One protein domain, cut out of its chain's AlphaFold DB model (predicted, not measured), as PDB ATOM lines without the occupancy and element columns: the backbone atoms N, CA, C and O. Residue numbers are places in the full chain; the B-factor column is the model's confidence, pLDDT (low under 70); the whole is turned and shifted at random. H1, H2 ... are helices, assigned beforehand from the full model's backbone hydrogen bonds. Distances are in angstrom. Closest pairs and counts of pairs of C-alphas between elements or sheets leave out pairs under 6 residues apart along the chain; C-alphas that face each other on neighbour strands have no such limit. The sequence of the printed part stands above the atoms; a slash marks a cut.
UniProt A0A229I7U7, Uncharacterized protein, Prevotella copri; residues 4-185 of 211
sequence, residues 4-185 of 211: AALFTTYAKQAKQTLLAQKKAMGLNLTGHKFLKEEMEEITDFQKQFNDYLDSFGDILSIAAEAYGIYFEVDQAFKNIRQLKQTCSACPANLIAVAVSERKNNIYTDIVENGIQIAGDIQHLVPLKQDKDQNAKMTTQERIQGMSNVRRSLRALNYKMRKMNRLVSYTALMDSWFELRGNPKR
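This is residues 4 to 185 of the 211 residues of an uncharacterized protein of Prevotella copri (UniProt A0A229I7U7). One very long helix, H2, makes the backbone of a thin rod: at one end H1 folds back along H2 as a hairpin, and toward the other end H5 runs side by side with H2. H4 packs on H5 but not on H2, and the short H3 and H6, side by side, cap that end, while residues 29 to 34 and 127 to 132 stick out as loops. The printed part has 182 residues with six named helices, H1 to H6 in order, and no named strand; the class is all helix. It is extended, with a radius of gyration of the C-alphas of 27.6 A and spans of 93 by 39 by 24 A.

H2, residues 36 to 89, is 79.6 A long, from C-alpha 36 at (285.828, 314.662, 135.515) to C-alpha 89 at (268.000, 391.786, 144.292). H5, residues 139 to 169, measures 45.4 A, H1, residues 4 to 27, 35.6 A and H4, residues 105 to 124, 28.3 A. H3 is residues 91 to 99, and H6, residues 172 to 179, ends with C-alpha 179 at (254.113, 392.787, 124.184).

H5 is the hub, touching H2, H3 and H4. It runs the same way as H2 at a shallow tilt of 20 degrees, closest at the C-alphas of Ile 69 and Arg 150, 5.1 A. H4 and H5 form a hairpin, closest at C-alphas 106 and 163, 6.4 A. H1 and H2 form another at 28 degrees, with C-alphas 20 and 45 5.7 A apart; H2 touches H1 with residues 38 to 56 alone. H3 touches H6, closest at C-alphas 96 and 172, 4.6 A. H3 also touches H5, through residues 166 to 169 of H5 alone, closest at C-alphas 94 and 167, 5.2 A. H1 and H5 are apart. In all six helices every O i to N i+4 pair is within hydrogen-bond range.

The farthest C-alphas, Gly 31 and Arg 180, are 94.0 A apart. The printed part has no cut, and the link H4 to H5 is long. Residues 4 to 6, 27 to 34, 38 and 125 to 137 have pLDDT under 70.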
ATOM      1  N   ALA A   4     270.656 347.479 155.159       58.00
ATOM      2  CA  ALA A   4     271.186 346.381 155.967       58.00
ATOM      3  C   ALA A   4     270.930 344.989 155.356       58.00
ATOM      4  O   ALA A   4     271.811 344.139 155.408       58.00
ATOM      5  N   ALA A   5     269.772 344.767 154.725       62.91
ATOM      6  CA  ALA A   5     269.432 343.490 154.103       62.91
ATOM      7  C   ALA A   5     270.373 343.158 152.931       62.91
ATOM      8  O   ALA A   5     270.872 342.038 152.864       62.91
ATOM      9  N   LEU A   6     270.703 344.144 152.085       66.56
ATOM     10  CA  LEU A   6     271.644 343.972 150.965       66.56
ATOM     11  C   LEU A   6     273.058 343.618 151.444       66.56
ATOM     12  O   LEU A   6     273.700 342.720 150.906       66.56
ATOM     13  N   PHE A   7     273.533 344.280 152.503       70.75
ATOM     14  CA  PHE A   7     274.830 343.945 153.090       70.75
ATOM     15  C   PHE A   7     274.837 342.543 153.706       70.75
ATOM     16  O   PHE A   7     275.825 341.824 153.581       70.75
ATOM     17  N   THR A   8     273.734 342.115 154.330       75.50
ATOM     18  CA  THR A   8     273.647 340.756 154.881       75.50
ATOM     19  C   THR A   8     273.589 339.671 153.807       75.50
ATOM     20  O   THR A   8     274.190 338.617 154.002       75.50
ATOM     21  N   THR A   9     272.904 339.897 152.680       77.88
ATOM     22  CA  THR A   9     272.866 338.935 151.566       77.88
ATOM     23  C   THR A   9     274.230 338.818 150.898       77.88
ATOM     24  O   THR A   9     274.720 337.708 150.716       77.88
ATOM     25  N   TYR A  10     274.891 339.950 150.656       77.62
ATOM     26  CA  TYR A  10     276.250 339.980 150.126       77.62
ATOM     27  C   TYR A  10     277.249 339.267 151.042       77.62
ATOM     28  O   TYR A  10     278.010 338.411 150.599       77.62
ATOM     29  N   ALA A  11     277.205 339.538 152.352       80.88
ATOM     30  CA  ALA A  11     278.080 338.872 153.314       80.88
ATOM     31  C   ALA A  11     277.879 337.345 153.340       80.88
ATOM     32  O   ALA A  11     278.826 336.604 153.604       80.88
ATOM     33  N   LYS A  12     276.660 336.853 153.068       84.69
ATOM     34  CA  LYS A  12     276.390 335.413 152.929       84.69
ATOM     35  C   LYS A  12     277.011 334.843 151.652       84.69
ATOM     36  O   LYS A  12     277.683 333.820 151.746       84.69
ATOM     37  N   GLN A  13     276.848 335.512 150.509       82.75
ATOM     38  CA  GLN A  13     277.462 335.095 149.241       82.75
ATOM     39  C   GLN A  13     278.991 335.087 149.330       82.75
ATOM     40  O   GLN A  13     279.610 334.090 148.980       82.75
ATOM     41  N   ALA A  14     279.596 336.128 149.911       82.62
ATOM     42  CA  ALA A  14     281.039 336.198 150.149       82.62
ATOM     43  C   ALA A  14     281.550 335.017 150.994       82.62
ATOM     44  O   ALA A  14     282.591 334.427 150.718       82.62
ATOM     45  N   LYS A  15     280.810 334.637 152.044       87.50
ATOM     46  CA  LYS A  15     281.162 333.468 152.863       87.50
ATOM     47  C   LYS A  15     281.059 332.163 152.074       87.50
ATOM     48  O   LYS A  15     281.908 331.295 152.249       87.50
ATOM     49  N   GLN A  16     280.038 332.015 151.234       85.38
ATOM     50  CA  GLN A  16     279.853 330.822 150.405       85.38
ATOM     51  C   GLN A  16     280.954 330.682 149.353       85.38
ATOM     52  O   GLN A  16     281.531 329.602 149.240       85.38
ATOM     53  N   THR A  17     281.326 331.763 148.666       80.00
ATOM     54  CA  THR A  17     282.420 331.732 147.685       80.00
ATOM     55  C   THR A  17     283.767 331.416 148.322       80.00
ATOM     56  O   THR A  17     284.524 330.622 147.771       80.00
ATOM     57  N   LEU A  18     284.044 331.933 149.523       84.44
ATOM     58  CA  LEU A  18     285.247 331.567 150.283       84.44
ATOM     59  C   LEU A  18     285.273 330.080 150.672       84.44
ATOM     60  O   LEU A  18     286.338 329.462 150.690       84.44
ATOM     61  N   LEU A  19     284.120 329.485 150.995       84.62
ATOM     62  CA  LEU A  19     284.028 328.050 151.275       84.62
ATOM     63  C   LEU A  19     284.238 327.210 150.008       84.62
ATOM     64  O   LEU A  19     284.950 326.209 150.063       84.62
ATOM     65  N   ALA A  20     283.668 327.628 148.878       81.44
ATOM     66  CA  ALA A  20     283.859 326.966 147.589       81.44
ATOM     67  C   ALA A  20     285.320 327.046 147.115       81.44
ATOM     68  O   ALA A  20     285.882 326.042 146.685       81.44
ATOM     69  N   GLN A  21     285.979 328.191 147.313       81.88
ATOM     70  CA  GLN A  21     287.408 328.355 147.043       81.88
ATOM     71  C   GLN A  21     288.255 327.358 147.844       81.88
ATOM     72  O   GLN A  21     289.158 326.731 147.295       81.88
ATOM     73  N   LYS A  22     287.966 327.194 149.144       82.75
ATOM     74  CA  LYS A  22     288.687 326.240 150.002       82.75
ATOM     75  C   LYS A  22     288.532 324.796 149.527       82.75
ATOM     76  O   LYS A  22     289.500 324.046 149.600       82.75
ATOM     77  N   LYS A  23     287.349 324.415 149.033       80.69
ATOM     78  CA  LYS A  23     287.118 323.084 148.450       80.69
ATOM     79  C   LYS A  23     287.926 322.885 147.166       80.69
ATOM     80  O   LYS A  23     288.694 321.935 147.091       80.69
ATOM     81  N   ALA A  24     287.862 323.838 146.235       77.69
ATOM     82  CA  ALA A  24     288.638 323.793 144.992       77.69
ATOM     83  C   ALA A  24     290.163 323.756 145.239       77.69
ATOM     84  O   ALA A  24     290.896 323.054 144.546       77.69
ATOM     85  N   MET A  25     290.660 324.470 146.259       77.94
ATOM     86  CA  MET A  25     292.066 324.382 146.679       77.94
ATOM     87  C   MET A  25     292.447 322.991 147.206       77.94
ATOM     88  O   MET A  25     293.580 322.568 146.997       77.94
ATOM     89  N   GLY A  26     291.525 322.289 147.871       72.06
ATOM     90  CA  GLY A  26     291.739 320.928 148.366       72.06
ATOM     91  C   GLY A  26     291.951 319.903 147.248       72.06
ATOM     92  O   GLY A  26     292.796 319.028 147.402       72.06
ATOM     93  N   LEU A  27     291.260 320.065 146.114       69.62
ATOM     94  CA  LEU A  27     291.395 319.204 144.927       69.62
ATOM     95  C   LEU A  27     292.718 319.418 144.175       69.62
ATOM     96  O   LEU A  27     293.333 318.477 143.691       69.62
ATOM     97  N   ASN A  28     293.213 320.658 144.112       58.59
ATOM     98  CA  ASN A  28     294.485 320.961 143.439       58.59
ATOM     99  C   ASN A  28     295.720 320.363 144.143       58.59
ATOM    100  O   ASN A  28     296.800 320.327 143.555       58.59
ATOM    101  N   LEU A  29     295.595 319.911 145.396       58.38
ATOM    102  CA  LEU A  29     296.687 319.278 146.144       58.38
ATOM    103  C   LEU A  29     296.836 317.775 145.830       58.38
ATOM    104  O   LEU A  29     297.855 317.185 146.191       58.38
ATOM    105  N   THR A  30     295.873 317.159 145.135       55.25
ATOM    106  CA  THR A  30     295.814 315.713 144.862       55.25
ATOM    107  C   THR A  30     296.150 315.340 143.410       55.25
ATOM    108  O   THR A  30     295.397 314.656 142.740       55.25
ATOM    109  N   GLY A  31     297.348 315.685 142.930       52.56
ATOM    110  CA  GLY A  31     298.021 314.929 141.855       52.56
ATOM    111  C   GLY A  31     297.619 315.195 140.387       52.56
ATOM    112  O   GLY A  31     296.570 315.719 140.045       52.56
ATOM    113  N   HIS A  32     298.527 314.822 139.480       56.78
ATOM    114  CA  HIS A  32     298.643 315.263 138.079       56.78
ATOM    115  C   HIS A  32     297.609 314.712 137.061       56.78
ATOM    116  O   HIS A  32     297.924 314.593 135.874       56.78
ATOM    117  N   LYS A  33     296.382 314.376 137.473       54.75
ATOM    118  CA  LYS A  33     295.300 313.956 136.561       54.75
ATOM    119  C   LYS A  33     293.953 314.447 137.088       54.75
ATOM    120  O   LYS A  33     293.398 313.818 137.976       54.75
ATOM    121  N   PHE A  34     293.426 315.519 136.492       60.72
ATOM    122  CA  PHE A  34     292.077 315.995 136.797       60.72
ATOM    123  C   PHE A  34     291.045 314.923 136.426       60.72
ATOM    124  O   PHE A  34     290.912 314.560 135.252       60.72
ATOM    125  N   LEU A  35     290.325 314.410 137.421       70.75
ATOM    126  CA  LEU A  35     289.134 313.594 137.200       70.75
ATOM    127  C   LEU A  35     287.973 314.492 136.738       70.75
ATOM    128  O   LEU A  35     287.944 315.693 137.007       70.75
ATOM    129  N   LYS A  36     286.993 313.916 136.029       73.12
ATOM    130  CA  LYS A  36     285.828 314.662 135.515       73.12
ATOM    131  C   LYS A  36     285.064 315.386 136.639       73.12
ATOM    132  O   LYS A  36     284.635 316.516 136.447       73.12
ATOM    133  N   GLU A  37     284.978 314.757 137.808       71.00
ATOM    134  CA  GLU A  37     284.355 315.307 139.019       71.00
ATOM    135  C   GLU A  37     285.106 316.546 139.546       71.00
ATOM    136  O   GLU A  37     284.487 317.548 139.890       71.00
ATOM    137  N   GLU A  38     286.441 316.541 139.514       67.94
ATOM    138  CA  GLU A  38     287.262 317.686 139.937       67.94
ATOM    139  C   GLU A  38     287.125 318.874 138.968       67.94
ATOM    140  O   GLU A  38     287.123 320.032 139.388       67.94
ATOM    141  N   MET A  39     286.959 318.603 137.666       76.25
ATOM    142  CA  MET A  39     286.644 319.638 136.672       76.25
ATOM    143  C   MET A  39     285.266 320.271 136.900       76.25
ATOM    144  O   MET A  39     285.122 321.485 136.733       76.25
ATOM    145  N   GLU A  40     284.264 319.477 137.279       80.12
ATOM    146  CA  GLU A  40     282.924 319.975 137.604       80.12
ATOM    147  C   GLU A  40     282.966 320.875 138.850       80.12
ATOM    148  O   GLU A  40     282.463 321.997 138.797       80.12
ATOM    149  N   GLU A  41     283.673 320.478 139.915       79.06
ATOM    150  CA  GLU A  41     283.820 321.306 141.124       79.06
ATOM    151  C   GLU A  41     284.557 322.635 140.867       79.06
ATOM    152  O   GLU A  41     284.176 323.680 141.407       79.06
ATOM    153  N   ILE A  42     285.592 322.632 140.018       78.44
ATOM    154  CA  ILE A  42     286.298 323.861 139.617       78.44
ATOM    155  C   ILE A  42     285.378 324.768 138.789       78.44
ATOM    156  O   ILE A  42     285.371 325.985 138.996       78.44
ATOM    157  N   THR A  43     284.589 324.197 137.878       84.38
ATOM    158  CA  THR A  43     283.635 324.950 137.047       84.38
ATOM    159  C   THR A  43     282.528 325.571 137.903       84.38
ATOM    160  O   THR A  43     282.187 326.744 137.733       84.38
ATOM    161  N   ASP A  44     282.018 324.828 138.886       86.88
ATOM    162  CA  ASP A  44     281.034 325.325 139.846       86.88
ATOM    163  C   ASP A  44     281.603 326.443 140.725       86.88
ATOM    164  O   ASP A  44     280.924 327.447 140.964       86.88
ATOM    165  N   PHE A  45     282.860 326.327 141.168       85.25
ATOM    166  CA  PHE A  45     283.537 327.415 141.872       85.25
ATOM    167  C   PHE A  45     283.670 328.664 140.992       85.25
ATOM    168  O   PHE A  45     283.348 329.762 141.449       85.25
ATOM    169  N   GLN A  46     284.107 328.512 139.738       83.50
ATOM    170  CA  GLN A  46     284.215 329.630 138.797       83.50
ATOM    171  C   GLN A  46     282.869 330.342 138.623       83.50
ATOM    172  O   GLN A  46     282.815 331.571 138.674       83.50
ATOM    173  N   LYS A  47     281.776 329.583 138.492       88.88
ATOM    174  CA  LYS A  47     280.421 330.138 138.397       88.88
ATOM    175  C   LYS A  47     280.023 330.902 139.660       88.88
ATOM    176  O   LYS A  47     279.629 332.059 139.567       88.88
ATOM    177  N   GLN A  48     280.210 330.309 140.841       86.25
ATOM    178  CA  GLN A  48     279.896 330.963 142.119       86.25
ATOM    179  C   GLN A  48     280.733 332.228 142.355       86.25
ATOM    180  O   GLN A  48     280.243 333.203 142.928       86.25
ATOM    181  N   PHE A  49     281.999 332.223 141.936       84.62
ATOM    182  CA  PHE A  49     282.866 333.390 142.044       84.62
ATOM    183  C   PHE A  49     282.426 334.514 141.101       84.62
ATOM    184  O   PHE A  49     282.373 335.666 141.531       84.62
ATOM    185  N   ASN A  50     282.042 334.186 139.864       88.12
ATOM    186  CA  ASN A  50     281.467 335.156 138.931       88.12
ATOM    187  C   ASN A  50     280.164 335.757 139.476       88.12
ATOM    188  O   ASN A  50     280.057 336.978 139.541       88.12
ATOM    189  N   ASP A  51     279.243 334.935 139.987       87.81
ATOM    190  CA  ASP A  51     277.985 335.412 140.581       87.81
ATOM    191  C   ASP A  51     278.232 336.389 141.755       87.81
ATOM    192  O   ASP A  51     277.512 337.374 141.947       87.81
ATOM    193  N   TYR A  52     279.276 336.143 142.555       87.56
ATOM    194  CA  TYR A  52     279.695 337.056 143.619       87.56
ATOM    195  C   TYR A  52     280.275 338.372 143.085       87.56
ATOM    196  O   TYR A  52     279.956 339.434 143.629       87.56
ATOM    197  N   LEU A  53     281.123 338.321 142.052       87.69
ATOM    198  CA  LEU A  53     281.679 339.522 141.427       87.69
ATOM    199  C   LEU A  53     280.579 340.386 140.807       87.69
ATOM    200  O   LEU A  53     280.594 341.601 141.008       87.69
ATOM    201  N   ASP A  54     279.597 339.770 140.150       88.12
ATOM    202  CA  ASP A  54     278.432 340.464 139.597       88.12
ATOM    203  C   ASP A  54     277.627 341.149 140.710       88.12
ATOM    204  O   ASP A  54     277.367 342.355 140.649       88.12
ATOM    205  N   SER A  55     277.335 340.436 141.805       84.31
ATOM    206  CA  SER A  55     276.661 341.039 142.961       84.31
ATOM    207  C   SER A  55     277.465 342.182 143.592       84.31
ATOM    208  O   SER A  55     276.871 343.125 144.122       84.31
ATOM    209  N   PHE A  56     278.797 342.108 143.594       84.81
ATOM    210  CA  PHE A  56     279.638 343.189 144.101       84.81
ATOM    211  C   PHE A  56     279.608 344.408 143.168       84.81
ATOM    212  O   PHE A  56     279.477 345.540 143.642       84.81
ATOM    213  N   GLY A  57     279.660 344.184 141.852       85.12
ATOM    214  CA  GLY A  57     279.509 345.222 140.832       85.12
ATOM    215  C   GLY A  57     278.179 345.971 140.947       85.12
ATOM    216  O   GLY A  57     278.152 347.205 140.886       85.12
ATOM    217  N   ASP A  58     277.090 345.256 141.226       83.31
ATOM    218  CA  ASP A  58     275.773 345.844 141.488       83.31
ATOM    219  C   ASP A  58     275.777 346.775 142.714       83.31
ATOM    220  O   ASP A  58     275.235 347.886 142.671       83.31
ATOM    221  N   ILE A  59     276.423 346.368 143.814       83.94
ATOM    222  CA  ILE A  59     276.536 347.188 145.034       83.94
ATOM    223  C   ILE A  59     277.327 348.466 144.758       83.94
ATOM    224  O   ILE A  59     276.910 349.551 145.179       83.94
ATOM    225  N   LEU A  60     278.450 348.356 144.042       85.44
ATOM    226  CA  LEU A  60     279.256 349.512 143.653       85.44
ATOM    227  C   LEU A  60     278.468 350.465 142.745       85.44
ATOM    228  O   LEU A  60     278.530 351.680 142.938       85.44
ATOM    229  N   SER A  61     277.668 349.931 141.821       85.25
ATOM    230  CA  SER A  61     276.806 350.720 140.934       85.25
ATOM    231  C   SER A  61     275.735 351.491 141.713       85.25
ATOM    232  O   SER A  61     275.556 352.693 141.504       85.25
ATOM    233  N   ILE A  62     275.083 350.847 142.689       83.25
ATOM    234  CA  ILE A  62     274.128 351.515 143.589       83.25
ATOM    235  C   ILE A  62     274.815 352.622 144.397       83.25
ATOM    236  O   ILE A  62     274.254 353.709 144.550       83.25
ATOM    237  N   ALA A  63     276.019 352.372 144.921       80.75
ATOM    238  CA  ALA A  63     276.769 353.369 145.681       80.75
ATOM    239  C   ALA A  63     277.145 354.584 144.815       80.75
ATOM    240  O   ALA A  63     276.968 355.728 145.246       80.75
ATOM    241  N   ALA A  64     277.600 354.345 143.582       85.44
ATOM    242  CA  ALA A  64     277.920 355.394 142.622       85.44
ATOM    243  C   ALA A  64     276.689 356.244 142.269       85.44
ATOM    244  O   ALA A  64     276.778 357.475 142.257       85.44
ATOM    245  N   GLU A  65     275.529 355.622 142.037       86.62
ATOM    246  CA  GLU A  65     274.301 356.364 141.740       86.62
ATOM    247  C   GLU A  65     273.765 357.126 142.956       86.62
ATOM    248  O   GLU A  65     273.325 358.267 142.816       86.62
ATOM    249  N   ALA A  66     273.870 356.567 144.165       85.50
ATOM    250  CA  ALA A  66     273.502 357.279 145.389       85.50
ATOM    251  C   ALA A  66     274.347 358.549 145.574       85.50
ATOM    252  O   ALA A  66     273.807 359.618 145.871       85.50
ATOM    253  N   TYR A  67     275.661 358.454 145.345       88.94
ATOM    254  CA  TYR A  67     276.546 359.618 145.365       88.94
ATOM    255  C   TYR A  67     276.210 360.614 144.246       88.94
ATOM    256  O   TYR A  67     276.161 361.821 144.480       88.94
ATOM    257  N   GLY A  68     275.926 360.119 143.040       90.25
ATOM    258  CA  GLY A  68     275.505 360.940 141.907       90.25
ATOM    259  C   GLY A  68     274.242 361.754 142.199       90.25
ATOM    260  O   GLY A  68     274.207 362.949 141.916       90.25
ATOM    261  N   ILE A  69     273.232 361.133 142.813       90.19
ATOM    262  CA  ILE A  69     272.010 361.812 143.263       90.19
ATOM    263  C   ILE A  69     272.337 362.847 144.343       90.19
ATOM    264  O   ILE A  69     271.899 363.988 144.230       90.19
ATOM    265  N   TYR A  70     273.129 362.483 145.357       90.69
ATOM    266  CA  TYR A  70     273.532 363.412 146.419       90.69
ATOM    267  C   TYR A  70     274.199 364.677 145.856       90.69
ATOM    268  O   TYR A  70     273.842 365.792 146.236       90.69
ATOM    269  N   PHE A  71     275.116 364.512 144.901       94.00
ATOM    270  CA  PHE A  71     275.776 365.631 144.232       94.00
ATOM    271  C   PHE A  71     274.784 366.535 143.484       94.00
ATOM    272  O   PHE A  71     274.854 367.758 143.598       94.00
ATOM    273  N   GLU A  72     273.841 365.961 142.732       94.69
ATOM    274  CA  GLU A  72     272.841 366.754 142.006       94.69
ATOM    275  C   GLU A  72     271.865 367.474 142.954       94.69
ATOM    276  O   GLU A  72     271.450 368.600 142.666       94.69
ATOM    277  N   VAL A  73     271.544 366.883 144.108       92.50
ATOM    278  CA  VAL A  73     270.744 367.532 145.159       92.50
ATOM    279  C   VAL A  73     271.489 368.725 145.772       92.50
ATOM    280  O   VAL A  73     270.903 369.798 145.913       92.50
ATOM    281  N   ASP A  74     272.784 368.595 146.077       94.56
ATOM    282  CA  ASP A  74     273.609 369.721 146.548       94.56
ATOM    283  C   ASP A  74     273.634 370.874 145.524       94.56
ATOM    284  O   ASP A  74     273.474 372.050 145.871       94.56
ATOM    285  N   GLN A  75     273.745 370.546 144.235       95.31
ATOM    286  CA  GLN A  75     273.643 371.534 143.158       95.31
ATOM    287  C   GLN A  75     272.264 372.204 143.107       95.31
ATOM    288  O   GLN A  75     272.194 373.418 142.896       95.31
ATOM    289  N   ALA A  76     271.180 371.461 143.349       94.44
ATOM    290  CA  ALA A  76     269.831 372.019 143.402       94.44
ATOM    291  C   ALA A  76     269.685 373.025 144.546       94.44
ATOM    292  O   ALA A  76     269.221 374.143 144.318       94.44
ATOM    293  N   PHE A  77     270.180 372.704 145.745       95.12
ATOM    294  CA  PHE A  77     270.189 373.645 146.868       95.12
ATOM    295  C   PHE A  77     270.974 374.925 146.559       95.12
ATOM    296  O   PHE A  77     270.499 376.029 146.846       95.12
ATOM    297  N   LYS A  78     272.148 374.804 145.926       96.44
ATOM    298  CA  LYS A  78     272.944 375.962 145.488       96.44
ATOM    299  C   LYS A  78     272.182 376.826 144.482       96.44
ATOM    300  O   LYS A  78     272.123 378.045 144.655       96.44
ATOM    301  N   ASN A  79     271.556 376.209 143.480       95.19
ATOM    302  CA  ASN A  79     270.768 376.915 142.469       95.19
ATOM    303  C   ASN A  79     269.545 377.619 143.084       95.19
ATOM    304  O   ASN A  79     269.297 378.778 142.759       95.19
ATOM    305  N   ILE A  80     268.823 376.972 144.007       93.94
ATOM    306  CA  ILE A  80     267.681 377.566 144.726       93.94
ATOM    307  C   ILE A  80     268.129 378.777 145.547       93.94
ATOM    308  O   ILE A  80     267.504 379.837 145.486       93.94
ATOM    309  N   ARG A  81     269.231 378.648 146.299       95.75
ATOM    310  CA  ARG A  81     269.780 379.754 147.094       95.75
ATOM    311  C   ARG A  81     270.136 380.943 146.208       95.75
ATOM    312  O   ARG A  81     269.780 382.073 146.540       95.75
ATOM    313  N   GLN A  82     270.805 380.686 145.087       94.94
ATOM    314  CA  GLN A  82     271.187 381.729 144.147       94.94
ATOM    315  C   GLN A  82     269.958 382.385 143.511       94.94
ATOM    316  O   GLN A  82     269.882 383.608 143.453       94.94
ATOM    317  N   LEU A  83     268.966 381.592 143.100       93.19
ATOM    318  CA  LEU A  83     267.724 382.106 142.535       93.19
ATOM    319  C   LEU A  83     266.997 383.010 143.539       93.19
ATOM    320  O   LEU A  83     266.633 384.125 143.188       93.19
ATOM    321  N   LYS A  84     266.868 382.594 144.808       93.94
ATOM    322  CA  LYS A  84     266.260 383.415 145.870       93.94
ATOM    323  C   LYS A  84     266.981 384.757 146.045       93.94
ATOM    324  O   LYS A  84     266.324 385.788 146.195       93.94
ATOM    325  N   GLN A  85     268.314 384.751 146.011       95.19
ATOM    326  CA  GLN A  85     269.122 385.972 146.085       95.19
ATOM    327  C   GLN A  85     268.868 386.888 144.882       95.19
ATOM    328  O   GLN A  85     268.574 388.065 145.075       95.19
ATOM    329  N   THR A  86     268.903 386.352 143.660       92.50
ATOM    330  CA  THR A  86     268.653 387.127 142.435       92.50
ATOM    331  C   THR A  86     267.238 387.705 142.403       92.50
ATOM    332  O   THR A  86     267.068 388.877 142.081       92.50
ATOM    333  N   CYS A  87     266.226 386.920 142.788       91.25
ATOM    334  CA  CYS A  87     264.841 387.387 142.878       91.25
ATOM    335  C   CYS A  87     264.688 388.545 143.873       91.25
ATOM    336  O   CYS A  87     263.933 389.477 143.613       91.25
ATOM    337  N   SER A  88     265.416 388.497 144.994       93.50
ATOM    338  CA  SER A  88     265.384 389.554 146.013       93.50
ATOM    339  C   SER A  88     266.121 390.817 145.554       93.50
ATOM    340  O   SER A  88     265.691 391.922 145.864       93.50
ATOM    341  N   ALA A  89     267.217 390.665 144.806       93.62
ATOM    342  CA  ALA A  89     268.000 391.786 144.292       93.62
ATOM    343  C   ALA A  89     267.310 392.513 143.126       93.62
ATOM    344  O   ALA A  89     267.393 393.735 143.026       93.62
ATOM    345  N   CYS A  90     266.622 391.772 142.251       90.88
ATOM    346  CA  CYS A  90     266.023 392.300 141.023       90.88
ATOM    347  C   CYS A  90     264.547 391.872 140.868       90.88
ATOM    348  O   CYS A  90     264.215 391.155 139.917       90.88
ATOM    349  N   PRO A  91     263.629 392.320 141.747       92.50
ATOM    350  CA  PRO A  91     262.225 391.898 141.707       92.50
ATOM    351  C   PRO A  91     261.510 392.319 140.413       92.50
ATOM    352  O   PRO A  91     260.697 391.570 139.878       92.50
ATOM    353  N   ALA A  92     261.859 393.478 139.845       94.50
ATOM    354  CA  ALA A  92     261.301 393.942 138.573       94.50
ATOM    355  C   ALA A  92     261.608 392.983 137.410       94.50
ATOM    356  O   ALA A  92     260.752 392.729 136.562       94.50
ATOM    357  N   ASN A  93     262.808 392.402 137.389       95.06
ATOM    358  CA  ASN A  93     263.198 391.464 136.344       95.06
ATOM    359  C   ASN A  93     262.484 390.116 136.489       95.06
ATOM    360  O   ASN A  93     262.190 389.465 135.491       95.06
ATOM    361  N   LEU A  94     262.171 389.699 137.719       93.69
ATOM    362  CA  LEU A  94     261.363 388.505 137.957       93.69
ATOM    363  C   LEU A  94     259.990 388.645 137.283       93.69
ATOM    364  O   LEU A  94     259.580 387.781 136.505       93.69
ATOM    365  N   ILE A  95     259.332 389.786 137.511       93.38
ATOM    366  CA  ILE A  95     258.054 390.136 136.875       93.38
ATOM    367  C   ILE A  95     258.219 390.200 135.353       93.38
ATOM    368  O   ILE A  95     257.393 389.662 134.621       93.38
ATOM    369  N   ALA A  96     259.315 390.785 134.860       94.06
ATOM    370  CA  ALA A  96     259.596 390.849 133.430       94.06
ATOM    371  C   ALA A  96     259.641 389.453 132.783       94.06
ATOM    372  O   ALA A  96     259.039 389.242 131.730       94.06
ATOM    373  N   VAL A  97     260.299 388.480 133.419       94.06
ATOM    374  CA  VAL A  97     260.317 387.091 132.932       94.06
ATOM    375  C   VAL A  97     258.925 386.456 132.998       94.06
ATOM    376  O   VAL A  97     258.579 385.699 132.099       94.06
ATOM    377  N   ALA A  98     258.126 386.760 134.025       92.31
ATOM    378  CA  ALA A  98     256.784 386.192 134.192       92.31
ATOM    379  C   ALA A  98     255.784 386.684 133.134       92.31
ATOM    380  O   ALA A  98     254.937 385.919 132.687       92.31
ATOM    381  N   VAL A  99     255.902 387.943 132.713       92.00
ATOM    382  CA  VAL A  99     255.015 388.561 131.712       92.00
ATOM    383  C   VAL A  99     255.475 388.288 130.270       92.00
ATOM    384  O   VAL A  99     254.699 388.438 129.332       92.00
ATOM    385  N   SER A 100     256.727 387.874 130.068       91.06
ATOM    386  CA  SER A 100     257.268 387.543 128.744       91.06
ATOM    387  C   SER A 100     256.667 386.240 128.205       91.06
ATOM    388  O   SER A 100     256.901 385.170 128.768       91.06
ATOM    389  N   GLU A 101     255.960 386.317 127.078       85.88
ATOM    390  CA  GLU A 101     255.317 385.175 126.407       85.88
ATOM    391  C   GLU A 101     256.325 384.084 126.010       85.88
ATOM    392  O   GLU A 101     256.041 382.892 126.080       85.88
ATOM    393  N   ARG A 102     257.554 384.468 125.651       86.81
ATOM    394  CA  ARG A 102     258.619 383.522 125.278       86.81
ATOM    395  C   ARG A 102     259.323 382.877 126.466       86.81
ATOM    396  O   ARG A 102     260.002 381.862 126.286       86.81
ATOM    397  N   LYS A 103     259.290 383.503 127.647       90.56
ATOM    398  CA  LYS A 103     260.150 383.126 128.785       90.56
ATOM    399  C   LYS A 103     259.373 382.609 129.992       90.56
ATOM    400  O   LYS A 103     259.983 381.920 130.808       90.56
ATOM    401  N   ASN A 104     258.077 382.893 130.105       92.19
ATOM    402  CA  ASN A 104     257.246 382.525 131.255       92.19
ATOM    403  C   ASN A 104     257.139 381.004 131.486       92.19
ATOM    404  O   ASN A 104     257.097 380.573 132.637       92.19
ATOM    405  N   ASN A 105     257.225 380.183 130.434       93.56
ATOM    406  CA  ASN A 105     257.200 378.718 130.534       93.56
ATOM    407  C   ASN A 105     258.307 378.154 131.441       93.56
ATOM    408  O   ASN A 105     258.205 377.030 131.915       93.56
ATOM    409  N   ILE A 106     259.372 378.918 131.729       94.06
ATOM    410  CA  ILE A 106     260.415 378.468 132.660       94.06
ATOM    411  C   ILE A 106     259.889 378.272 134.093       94.06
ATOM    412  O   ILE A 106     260.442 377.457 134.832       94.06
ATOM    413  N   TYR A 107     258.840 379.000 134.489       92.31
ATOM    414  CA  TYR A 107     258.236 378.876 135.816       92.31
ATOM    415  C   TYR A 107     257.464 377.568 135.952       92.31
ATOM    416  O   TYR A 107     257.713 376.818 136.897       92.31
ATOM    417  N   THR A 108     256.575 377.283 134.997       92.25
ATOM    418  CA  THR A 108     255.804 376.034 134.959       92.25
ATOM    419  C   THR A 108     256.750 374.848 134.866       92.25
ATOM    420  O   THR A 108     256.684 373.951 135.700       92.25
ATOM    421  N   ASP A 109     257.746 374.930 133.982       92.81
ATOM    422  CA  ASP A 109     258.792 373.927 133.847       92.81
ATOM    423  C   ASP A 109     259.477 373.607 135.183       92.81
ATOM    424  O   ASP A 109     259.666 372.442 135.514       92.81
ATOM    425  N   ILE A 110     259.913 374.606 135.954       94.00
ATOM    426  CA  ILE A 110     260.636 374.342 137.207       94.00
ATOM    427  C   ILE A 110     259.711 373.740 138.264       94.00
ATOM    428  O   ILE A 110     260.137 372.833 138.980       94.00
ATOM    429  N   VAL A 111     258.467 374.215 138.355       92.56
ATOM    430  CA  VAL A 111     257.494 373.727 139.340       92.56
ATOM    431  C   VAL A 111     257.064 372.298 139.019       92.56
ATOM    432  O   VAL A 111     257.183 371.425 139.874       92.56
ATOM    433  N   GLU A 112     256.635 372.033 137.786       93.19
ATOM    434  CA  GLU A 112     256.168 370.714 137.349       93.19
ATOM    435  C   GLU A 112     257.286 369.669 137.426       93.19
ATOM    436  O   GLU A 112     257.105 368.617 138.041       93.19
ATOM    437  N   ASN A 113     258.481 369.986 136.902       92.81
ATOM    438  CA  ASN A 113     259.625 369.076 137.008       92.81
ATOM    439  C   ASN A 113     260.044 368.877 138.472       92.81
ATOM    440  O   ASN A 113     260.443 367.779 138.852       92.81
ATOM    441  N   GLY A 114     259.938 369.912 139.310       91.00
ATOM    442  CA  GLY A 114     260.212 369.815 140.741       91.00
ATOM    443  C   GLY A 114     259.269 368.850 141.464       91.00
ATOM    444  O   GLY A 114     259.739 368.002 142.222       91.00
ATOM    445  N   ILE A 115     257.959 368.938 141.200       91.88
ATOM    446  CA  ILE A 115     256.942 368.046 141.781       91.88
ATOM    447  C   ILE A 115     257.177 366.602 141.336       91.88
ATOM    448  O   ILE A 115     257.192 365.700 142.173       91.88
ATOM    449  N   GLN A 116     257.414 366.388 140.040       90.88
ATOM    450  CA  GLN A 116     257.680 365.058 139.498       90.88
ATOM    451  C   GLN A 116     258.921 364.426 140.143       90.88
ATOM    452  O   GLN A 116     258.854 363.311 140.653       90.88
ATOM    453  N   ILE A 117     260.031 365.168 140.211       90.56
ATOM    454  CA  ILE A 117     261.279 364.682 140.812       90.56
ATOM    455  C   ILE A 117     261.109 364.385 142.305       90.56
ATOM    456  O   ILE A 117     261.657 363.399 142.793       90.56
ATOM    457  N   ALA A 118     260.357 365.209 143.040       87.50
ATOM    458  CA  ALA A 118     260.073 364.946 144.449       87.50
ATOM    459  C   ALA A 118     259.296 363.629 144.629       87.50
ATOM    460  O   ALA A 118     259.638 362.839 145.512       87.50
ATOM    461  N   GLY A 119     258.316 363.365 143.758       86.25
ATOM    462  CA  GLY A 119     257.589 362.094 143.712       86.25
ATOM    463  C   GLY A 119     258.499 360.905 143.395       86.25
ATOM    464  O   GLY A 119     258.482 359.907 144.119       86.25
ATOM    465  N   ASP A 120     259.357 361.034 142.383       85.25
ATOM    466  CA  ASP A 120     260.295 359.977 141.989       85.25
ATOM    467  C   ASP A 120     261.313 359.669 143.105       85.25
ATOM    468  O   ASP A 120     261.601 358.504 143.400       85.25
ATOM    469  N   ILE A 121     261.839 360.700 143.781       82.31
ATOM    470  CA  ILE A 121     262.738 360.538 144.935       82.31
ATOM    471  C   ILE A 121     262.016 359.832 146.081       82.31
ATOM    472  O   ILE A 121     262.591 358.926 146.682       82.31
ATOM    473  N   GLN A 122     260.771 360.214 146.380       79.81
ATOM    474  CA  GLN A 122     259.977 359.585 147.435       79.81
ATOM    475  C   GLN A 122     259.704 358.100 147.147       79.81
ATOM    476  O   GLN A 122     259.671 357.295 148.078       79.81
ATOM    477  N   HIS A 123     259.534 357.728 145.877       75.25
ATOM    478  CA  HIS A 123     259.369 356.333 145.469       75.25
ATOM    479  C   HIS A 123     260.671 355.520 145.620       75.25
ATOM    480  O   HIS A 123     260.643 354.370 146.056       75.25
ATOM    481  N   LEU A 124     261.831 356.102 145.288       72.69
ATOM    482  CA  LEU A 124     263.126 355.403 145.354       72.69
ATOM    483  C   LEU A 124     263.739 355.347 146.753       72.69
ATOM    484  O   LEU A 124     264.379 354.354 147.122       72.69
ATOM    485  N   VAL A 125     263.586 356.429 147.511       66.31
ATOM    486  CA  VAL A 125     264.022 356.558 148.895       66.31
ATOM    487  C   VAL A 125     262.757 356.467 149.739       66.31
ATOM    488  O   VAL A 125     262.104 357.488 149.944       66.31
ATOM    489  N   PRO A 126     262.377 355.272 150.225       58.22
ATOM    490  CA  PRO A 126     261.257 355.128 151.143       58.22
ATOM    491  C   PRO A 126     261.589 355.893 152.427       58.22
ATOM    492  O   PRO A 126     262.230 355.383 153.344       58.22
ATOM    493  N   LEU A 127     261.191 357.163 152.469       51.25
ATOM    494  CA  LEU A 127     261.255 358.011 153.658       51.25
ATOM    495  C   LEU A 127     260.204 357.568 154.688       51.25
ATOM    496  O   LEU A 127     260.323 357.883 155.869       51.25
ATOM    497  N   LYS A 128     259.187 356.812 154.250       46.94
ATOM    498  CA  LYS A 128     258.176 356.199 155.112       46.94
ATOM    499  C   LYS A 128     258.676 354.854 155.647       46.94
ATOM    500  O   LYS A 128     259.179 354.024 154.898       46.94
ATOM    501  N   GLN A 129     258.510 354.654 156.954       49.59
ATOM    502  CA  GLN A 129     258.934 353.463 157.703       49.59
ATOM    503  C   GLN A 129     258.131 352.188 157.380       49.59
ATOM    504  O   GLN A 129     258.459 351.132 157.924       49.59
ATOM    505  N   ASP A 130     257.118 352.255 156.508       51.78
ATOM    506  CA  ASP A 130     256.320 351.092 156.120       51.78
ATOM    507  C   ASP A 130     257.177 350.081 155.357       51.78
ATOM    508  O   ASP A 130     257.502 350.229 154.175       51.78
ATOM    509  N   LYS A 131     257.554 349.020 156.074       51.94
ATOM    510  CA  LYS A 131     258.371 347.915 155.563       51.94
ATOM    511  C   LYS A 131     257.710 347.216 154.368       51.94
ATOM    512  O   LYS A 131     258.442 346.713 153.511       51.94
ATOM    513  N   ASP A 132     256.382 347.297 154.270       51.38
ATOM    514  CA  ASP A 132     255.549 346.570 153.308       51.38
ATOM    515  C   ASP A 132     255.281 347.333 151.997       51.38
ATOM    516  O   ASP A 132     254.837 346.731 151.024       51.38
ATOM    517  N   GLN A 133     255.616 348.631 151.921       50.00
ATOM    518  CA  GLN A 133     255.492 349.444 150.694       50.00
ATOM    519  C   GLN A 133     256.799 349.598 149.912       50.00
ATOM    520  O   GLN A 133     256.875 350.356 148.945       50.00
ATOM    521  N   ASN A 134     257.852 348.871 150.287       52.38
ATOM    522  CA  ASN A 134     258.988 348.734 149.389       52.38
ATOM    523  C   ASN A 134     258.535 347.918 148.182       52.38
ATOM    524  O   ASN A 134     258.473 346.690 148.279       52.38
ATOM    525  N   ALA A 135     258.237 348.593 147.067       53.19
ATOM    526  CA  ALA A 135     257.971 347.946 145.792       53.19
ATOM    527  C   ALA A 135     258.998 346.824 145.584       53.19
ATOM    528  O   ALA A 135     260.205 347.034 145.767       53.19
ATOM    529  N   LYS A 136     258.510 345.614 145.289       57.31
ATOM    530  CA  LYS A 136     259.348 344.472 144.914       57.31
ATOM    531  C   LYS A 136     260.049 344.842 143.606       57.31
ATOM    532  O   LYS A 136     259.527 344.578 142.536       57.31
ATOM    533  N   MET A 137     261.180 345.522 143.722       66.56
ATOM    534  CA  MET A 137     261.968 346.021 142.608       66.56
ATOM    535  C   MET A 137     263.296 345.273 142.593       66.56
ATOM    536  O   MET A 137     263.945 345.120 143.637       66.56
ATOM    537  N   THR A 138     263.677 344.784 141.420       78.25
ATOM    538  CA  THR A 138     264.960 344.114 141.203       78.25
ATOM    539  C   THR A 138     266.125 345.099 141.360       78.25
ATOM    540  O   THR A 138     265.954 346.321 141.308       78.25
ATOM    541  N   THR A 139     267.341 344.583 141.559       71.94
ATOM    542  CA  THR A 139     268.553 345.413 141.684       71.94
ATOM    543  C   THR A 139     268.772 346.282 140.444       71.94
ATOM    544  O   THR A 139     269.071 347.469 140.570       71.94
ATOM    545  N   GLN A 140     268.533 345.728 139.254       81.38
ATOM    546  CA  GLN A 140     268.677 346.442 137.985       81.38
ATOM    547  C   GLN A 140     267.634 347.552 137.819       81.38
ATOM    548  O   GLN A 140     267.993 348.688 137.513       81.38
ATOM    549  N   GLU A 141     266.357 347.270 138.091       82.06
ATOM    550  CA  GLU A 141     265.301 348.292 138.067       82.06
ATOM    551  C   GLU A 141     265.586 349.416 139.070       82.06
ATOM    552  O   GLU A 141     265.337 350.588 138.784       82.06
ATOM    553  N   ARG A 142     266.184 349.087 140.224       80.56
ATOM    554  CA  ARG A 142     266.609 350.083 141.212       80.56
ATOM    555  C   ARG A 142     267.702 350.996 140.686       80.56
ATOM    556  O   ARG A 142     267.580 352.212 140.827       80.56
ATOM    557  N   ILE A 143     268.753 350.421 140.103       83.38
ATOM    558  CA  ILE A 143     269.850 351.181 139.491       83.38
ATOM    559  C   ILE A 143     269.286 352.087 138.392       83.38
ATOM    560  O   ILE A 143     269.573 353.285 138.373       83.38
ATOM    561  N   GLN A 144     268.401 351.560 137.542       86.75
ATOM    562  CA  GLN A 144     267.771 352.329 136.474       86.75
ATOM    563  C   GLN A 144     266.899 353.470 137.010       86.75
ATOM    564  O   GLN A 144     266.979 354.595 136.515       86.75
ATOM    565  N   GLY A 145     266.099 353.210 138.046       87.12
ATOM    566  CA  GLY A 145     265.293 354.225 138.715       87.12
ATOM    567  C   GLY A 145     266.156 355.350 139.289       87.12
ATOM    568  O   GLY A 145     265.903 356.524 139.017       87.12
ATOM    569  N   MET A 146     267.231 355.004 140.005       87.81
ATOM    570  CA  MET A 146     268.191 355.978 140.540       87.81
ATOM    571  C   MET A 146     268.857 356.798 139.428       87.81
ATOM    572  O   MET A 146     268.942 358.024 139.530       87.81
ATOM    573  N   SER A 147     269.249 356.148 138.333       89.19
ATOM    574  CA  SER A 147     269.826 356.806 137.160       89.19
ATOM    575  C   SER A 147     268.853 357.791 136.498       89.19
ATOM    576  O   SER A 147     269.242 358.894 136.100       89.19
ATOM    577  N   ASN A 148     267.571 357.425 136.391       91.50
ATOM    578  CA  ASN A 148     266.523 358.301 135.866       91.50
ATOM    579  C   ASN A 148     266.345 359.536 136.758       91.50
ATOM    580  O   ASN A 148     266.391 360.657 136.257       91.50
ATOM    581  N   VAL A 149     266.240 359.350 138.078       91.50
ATOM    582  CA  VAL A 149     266.117 360.467 139.029       91.50
ATOM    583  C   VAL A 149     267.314 361.401 138.962       91.50
ATOM    584  O   VAL A 149     267.146 362.620 138.916       91.50
ATOM    585  N   ARG A 150     268.530 360.856 138.883       92.75
ATOM    586  CA  ARG A 150     269.742 361.657 138.707       92.75
ATOM    587  C   ARG A 150     269.690 362.496 137.429       92.75
ATOM    588  O   ARG A 150     270.024 363.681 137.459       92.75
ATOM    589  N   ARG A 151     269.262 361.908 136.306       94.19
ATOM    590  CA  ARG A 151     269.100 362.625 135.029       94.19
ATOM    591  C   ARG A 151     268.056 363.737 135.129       94.19
ATOM    592  O   ARG A 151     268.340 364.857 134.701       94.19
ATOM    593  N   SER A 152     266.907 363.466 135.745       94.12
ATOM    594  CA  SER A 152     265.854 364.463 135.962       94.12
ATOM    595  C   SER A 152     266.329 365.607 136.866       94.12
ATOM    596  O   SER A 152     266.169 366.773 136.506       94.12
ATOM    597  N   LEU A 153     267.016 365.309 137.976       94.50
ATOM    598  CA  LEU A 153     267.634 366.318 138.848       94.50
ATOM    599  C   LEU A 153     268.632 367.201 138.092       94.50
ATOM    600  O   LEU A 153     268.603 368.425 138.216       94.50
ATOM    601  N   ARG A 154     269.486 366.601 137.256       95.31
ATOM    602  CA  ARG A 154     270.443 367.346 136.429       95.31
ATOM    603  C   ARG A 154     269.742 368.278 135.436       95.31
ATOM    604  O   ARG A 154     270.184 369.414 135.237       95.31
ATOM    605  N   ALA A 155     268.643 367.827 134.832       95.62
ATOM    606  CA  ALA A 155     267.822 368.646 133.945       95.62
ATOM    607  C   ALA A 155     267.151 369.807 134.701       95.62
ATOM    608  O   ALA A 155     267.212 370.952 134.242       95.62
ATOM    609  N   LEU A 156     266.597 369.555 135.892       95.50
ATOM    610  CA  LEU A 156     266.040 370.593 136.762       95.50
ATOM    611  C   LEU A 156     267.106 371.628 137.149       95.50
ATOM    612  O   LEU A 156     266.873 372.831 137.021       95.50
ATOM    613  N   ASN A 157     268.306 371.180 137.522       96.06
ATOM    614  CA  ASN A 157     269.450 372.046 137.815       96.06
ATOM    615  C   ASN A 157     269.794 372.970 136.644       96.06
ATOM    616  O   ASN A 157     270.048 374.163 136.829       96.06
ATOM    617  N   TYR A 158     269.784 372.444 135.418       95.94
ATOM    618  CA  TYR A 158     269.984 373.260 134.224       95.94
ATOM    619  C   TYR A 158     268.882 374.318 134.061       95.94
ATOM    620  O   TYR A 158     269.191 375.491 133.825       95.94
ATOM    621  N   LYS A 159     267.610 373.939 134.243       95.44
ATOM    622  CA  LYS A 159     266.472 374.866 134.153       95.44
ATOM    623  C   LYS A 159     266.531 375.957 135.225       95.44
ATOM    624  O   LYS A 159     266.368 377.126 134.885       95.44
ATOM    625  N   MET A 160     266.879 375.629 136.470       95.38
ATOM    626  CA  MET A 160     267.069 376.621 137.539       95.38
ATOM    627  C   MET A 160     268.187 377.621 137.214       95.38
ATOM    628  O   MET A 160     268.010 378.828 137.379       95.38
ATOM    629  N   ARG A 161     269.325 377.157 136.674       95.69
ATOM    630  CA  ARG A 161     270.404 378.055 136.214       95.69
ATOM    631  C   ARG A 161     269.954 378.942 135.057       95.69
ATOM    632  O   ARG A 161     270.313 380.119 135.012       95.69
ATOM    633  N   LYS A 162     269.171 378.395 134.122       95.06
ATOM    634  CA  LYS A 162     268.580 379.157 133.014       95.06
ATOM    635  C   LYS A 162     267.629 380.231 133.540       95.06
ATOM    636  O   LYS A 162     267.774 381.382 133.142       95.06
ATOM    637  N   MET A 163     266.729 379.891 134.462       95.06
ATOM    638  CA  MET A 163     265.831 380.850 135.107       95.06
ATOM    639  C   MET A 163     266.613 381.963 135.796       95.06
ATOM    640  O   MET A 163     266.328 383.131 135.568       95.06
ATOM    641  N   ASN A 164     267.648 381.614 136.558       94.50
ATOM    642  CA  ASN A 164     268.475 382.604 137.230       94.50
ATOM    643  C   ASN A 164     269.083 383.613 136.235       94.50
ATOM    644  O   ASN A 164     268.973 384.819 136.427       94.50
ATOM    645  N   ARG A 165     269.621 383.138 135.102       93.94
ATOM    646  CA  ARG A 165     270.107 384.015 134.020       93.94
ATOM    647  C   ARG A 165     268.994 384.868 133.411       93.94
ATOM    648  O   ARG A 165     269.218 386.042 133.137       93.94
ATOM    649  N   LEU A 166     267.808 384.300 133.186       94.12
ATOM    650  CA  LEU A 166     266.673 385.055 132.650       94.12
ATOM    651  C   LEU A 166     266.283 386.198 133.589       94.12
ATOM    652  O   LEU A 166     266.111 387.316 133.109       94.12
ATOM    653  N   VAL A 167     266.217 385.945 134.898       94.62
ATOM    654  CA  VAL A 167     265.920 386.969 135.910       94.62
ATOM    655  C   VAL A 167     267.062 387.986 136.015       94.62
ATOM    656  O   VAL A 167     266.813 389.180 136.130       94.62
ATOM    657  N   SER A 168     268.328 387.581 135.905       93.50
ATOM    658  CA  SER A 168     269.440 388.544 135.919       93.50
ATOM    659  C   SER A 168     269.415 389.520 134.738       93.50
ATOM    660  O   SER A 168     269.823 390.667 134.904       93.50
ATOM    661  N   TYR A 169     268.963 389.086 133.555       91.44
ATOM    662  CA  TYR A 169     269.190 389.823 132.303       91.44
ATOM    663  C   TYR A 169     267.934 390.266 131.549       91.44
ATOM    664  O   TYR A 169     268.069 390.941 130.534       91.44
ATOM    665  N   THR A 170     266.733 389.895 131.993       92.00
ATOM    666  CA  THR A 170     265.487 390.358 131.363       92.00
ATOM    667  C   THR A 170     264.968 391.572 132.113       92.00
ATOM    668  O   THR A 170     264.521 391.447 133.249       92.00
ATOM    669  N   ALA A 171     265.010 392.737 131.476       91.94
ATOM    670  CA  ALA A 171     264.407 393.941 132.031       91.94
ATOM    671  C   ALA A 171     262.927 394.038 131.634       91.94
ATOM    672  O   ALA A 171     262.518 393.517 130.596       91.94
ATOM    673  N   LEU A 172     262.131 394.792 132.399       92.00
ATOM    674  CA  LEU A 172     260.732 395.093 132.048       92.00
ATOM    675  C   LEU A 172     260.594 395.703 130.649       92.00
ATOM    676  O   LEU A 172     259.623 395.440 129.947       92.00
ATOM    677  N   MET A 173     261.590 396.482 130.227       91.56
ATOM    678  CA  MET A 173     261.628 397.072 128.894       91.56
ATOM    679  C   MET A 173     261.672 396.006 127.789       91.56
ATOM    680  O   MET A 173     261.027 396.174 126.757       91.56
ATOM    681  N   ASP A 174     262.393 394.901 128.006       89.81
ATOM    682  CA  ASP A 174     262.457 393.802 127.040       89.81
ATOM    683  C   ASP A 174     261.084 393.136 126.889       89.81
ATOM    684  O   ASP A 174     260.636 392.905 125.767       89.81
ATOM    685  N   SER A 175     260.389 392.899 128.006       89.69
ATOM    686  CA  SER A 175     259.037 392.326 128.009       89.69
ATOM    687  C   SER A 175     258.000 393.288 127.425       89.69
ATOM    688  O   SER A 175     257.099 392.866 126.710       89.69
ATOM    689  N   TRP A 176     258.141 394.596 127.653       89.94
ATOM    690  CA  TRP A 176     257.290 395.604 127.017       89.94
ATOM    691  C   TRP A 176     257.431 395.608 125.493       89.94
ATOM    692  O   TRP A 176     256.434 395.665 124.775       89.94
ATOM    693  N   PHE A 177     258.664 395.539 124.984       90.69
ATOM    694  CA  PHE A 177     258.909 395.463 123.544       90.69
ATOM    695  C   PHE A 177     258.322 394.195 122.923       90.69
ATOM    696  O   PHE A 177     257.789 394.248 121.815       90.69
ATOM    697  N   GLU A 178     258.382 393.078 123.643       89.94
ATOM    698  CA  GLU A 178     257.738 391.829 123.247       89.94
ATOM    699  C   GLU A 178     256.214 391.976 123.152       89.94
ATOM    700  O   GLU A 178     255.657 391.692 122.096       89.94
ATOM    701  N   LEU A 179     255.562 392.531 124.181       88.38
ATOM    702  CA  LEU A 179     254.113 392.787 124.184       88.38
ATOM    703  C   LEU A 179     253.667 393.755 123.078       88.38
ATOM    704  O   LEU A 179     252.570 393.636 122.543       88.38
ATOM    705  N   ARG A 180     254.517 394.720 122.711       90.69
ATOM    706  CA  ARG A 180     254.276 395.645 121.591       90.69
ATOM    707  C   ARG A 180     254.468 395.002 120.210       90.69
ATOM    708  O   ARG A 180     254.318 395.700 119.211       90.69
ATOM    709  N   GLY A 181     254.844 393.725 120.134       87.31
ATOM    710  CA  GLY A 181     255.122 393.032 118.875       87.31
ATOM    711  C   GLY A 181     256.441 393.442 118.211       87.31
ATOM    712  O   GLY A 181     256.691 393.066 117.070       87.31
ATOM    713  N   ASN A 182     257.311 394.179 118.913       86.38
ATOM    714  CA  ASN A 182     258.631 394.579 118.419       86.38
ATOM    715  C   ASN A 182     259.756 394.065 119.337       86.38
ATOM    716  O   ASN A 182     260.529 394.859 119.885       86.38
ATOM    717  N   PRO A 183     259.848 392.740 119.559       82.00
ATOM    718  CA  PRO A 183     260.845 392.169 120.446       82.00
ATOM    719  C   PRO A 183     262.244 392.456 119.907       82.00
ATOM    720  O   PRO A 183     262.560 392.213 118.739       82.00
ATOM    721  N   LYS A 184     263.118 392.929 120.791       77.50
ATOM    722  CA  LYS A 184     264.509 393.201 120.443       77.50
ATOM    723  C   LYS A 184     265.178 391.904 119.981       77.50
ATOM    724  O   LYS A 184     265.183 390.913 120.714       77.50
ATOM    725  N   ARG A 185     265.747 391.897 118.770       81.50
ATOM    726  CA  ARG A 185     266.423 390.700 118.250       81.50
ATOM    727  C   ARG A 185     267.624 390.337 119.120       81.50
ATOM    728  O   ARG A 185     268.363 391.217 119.574       81.50
TER     729      ARG A 185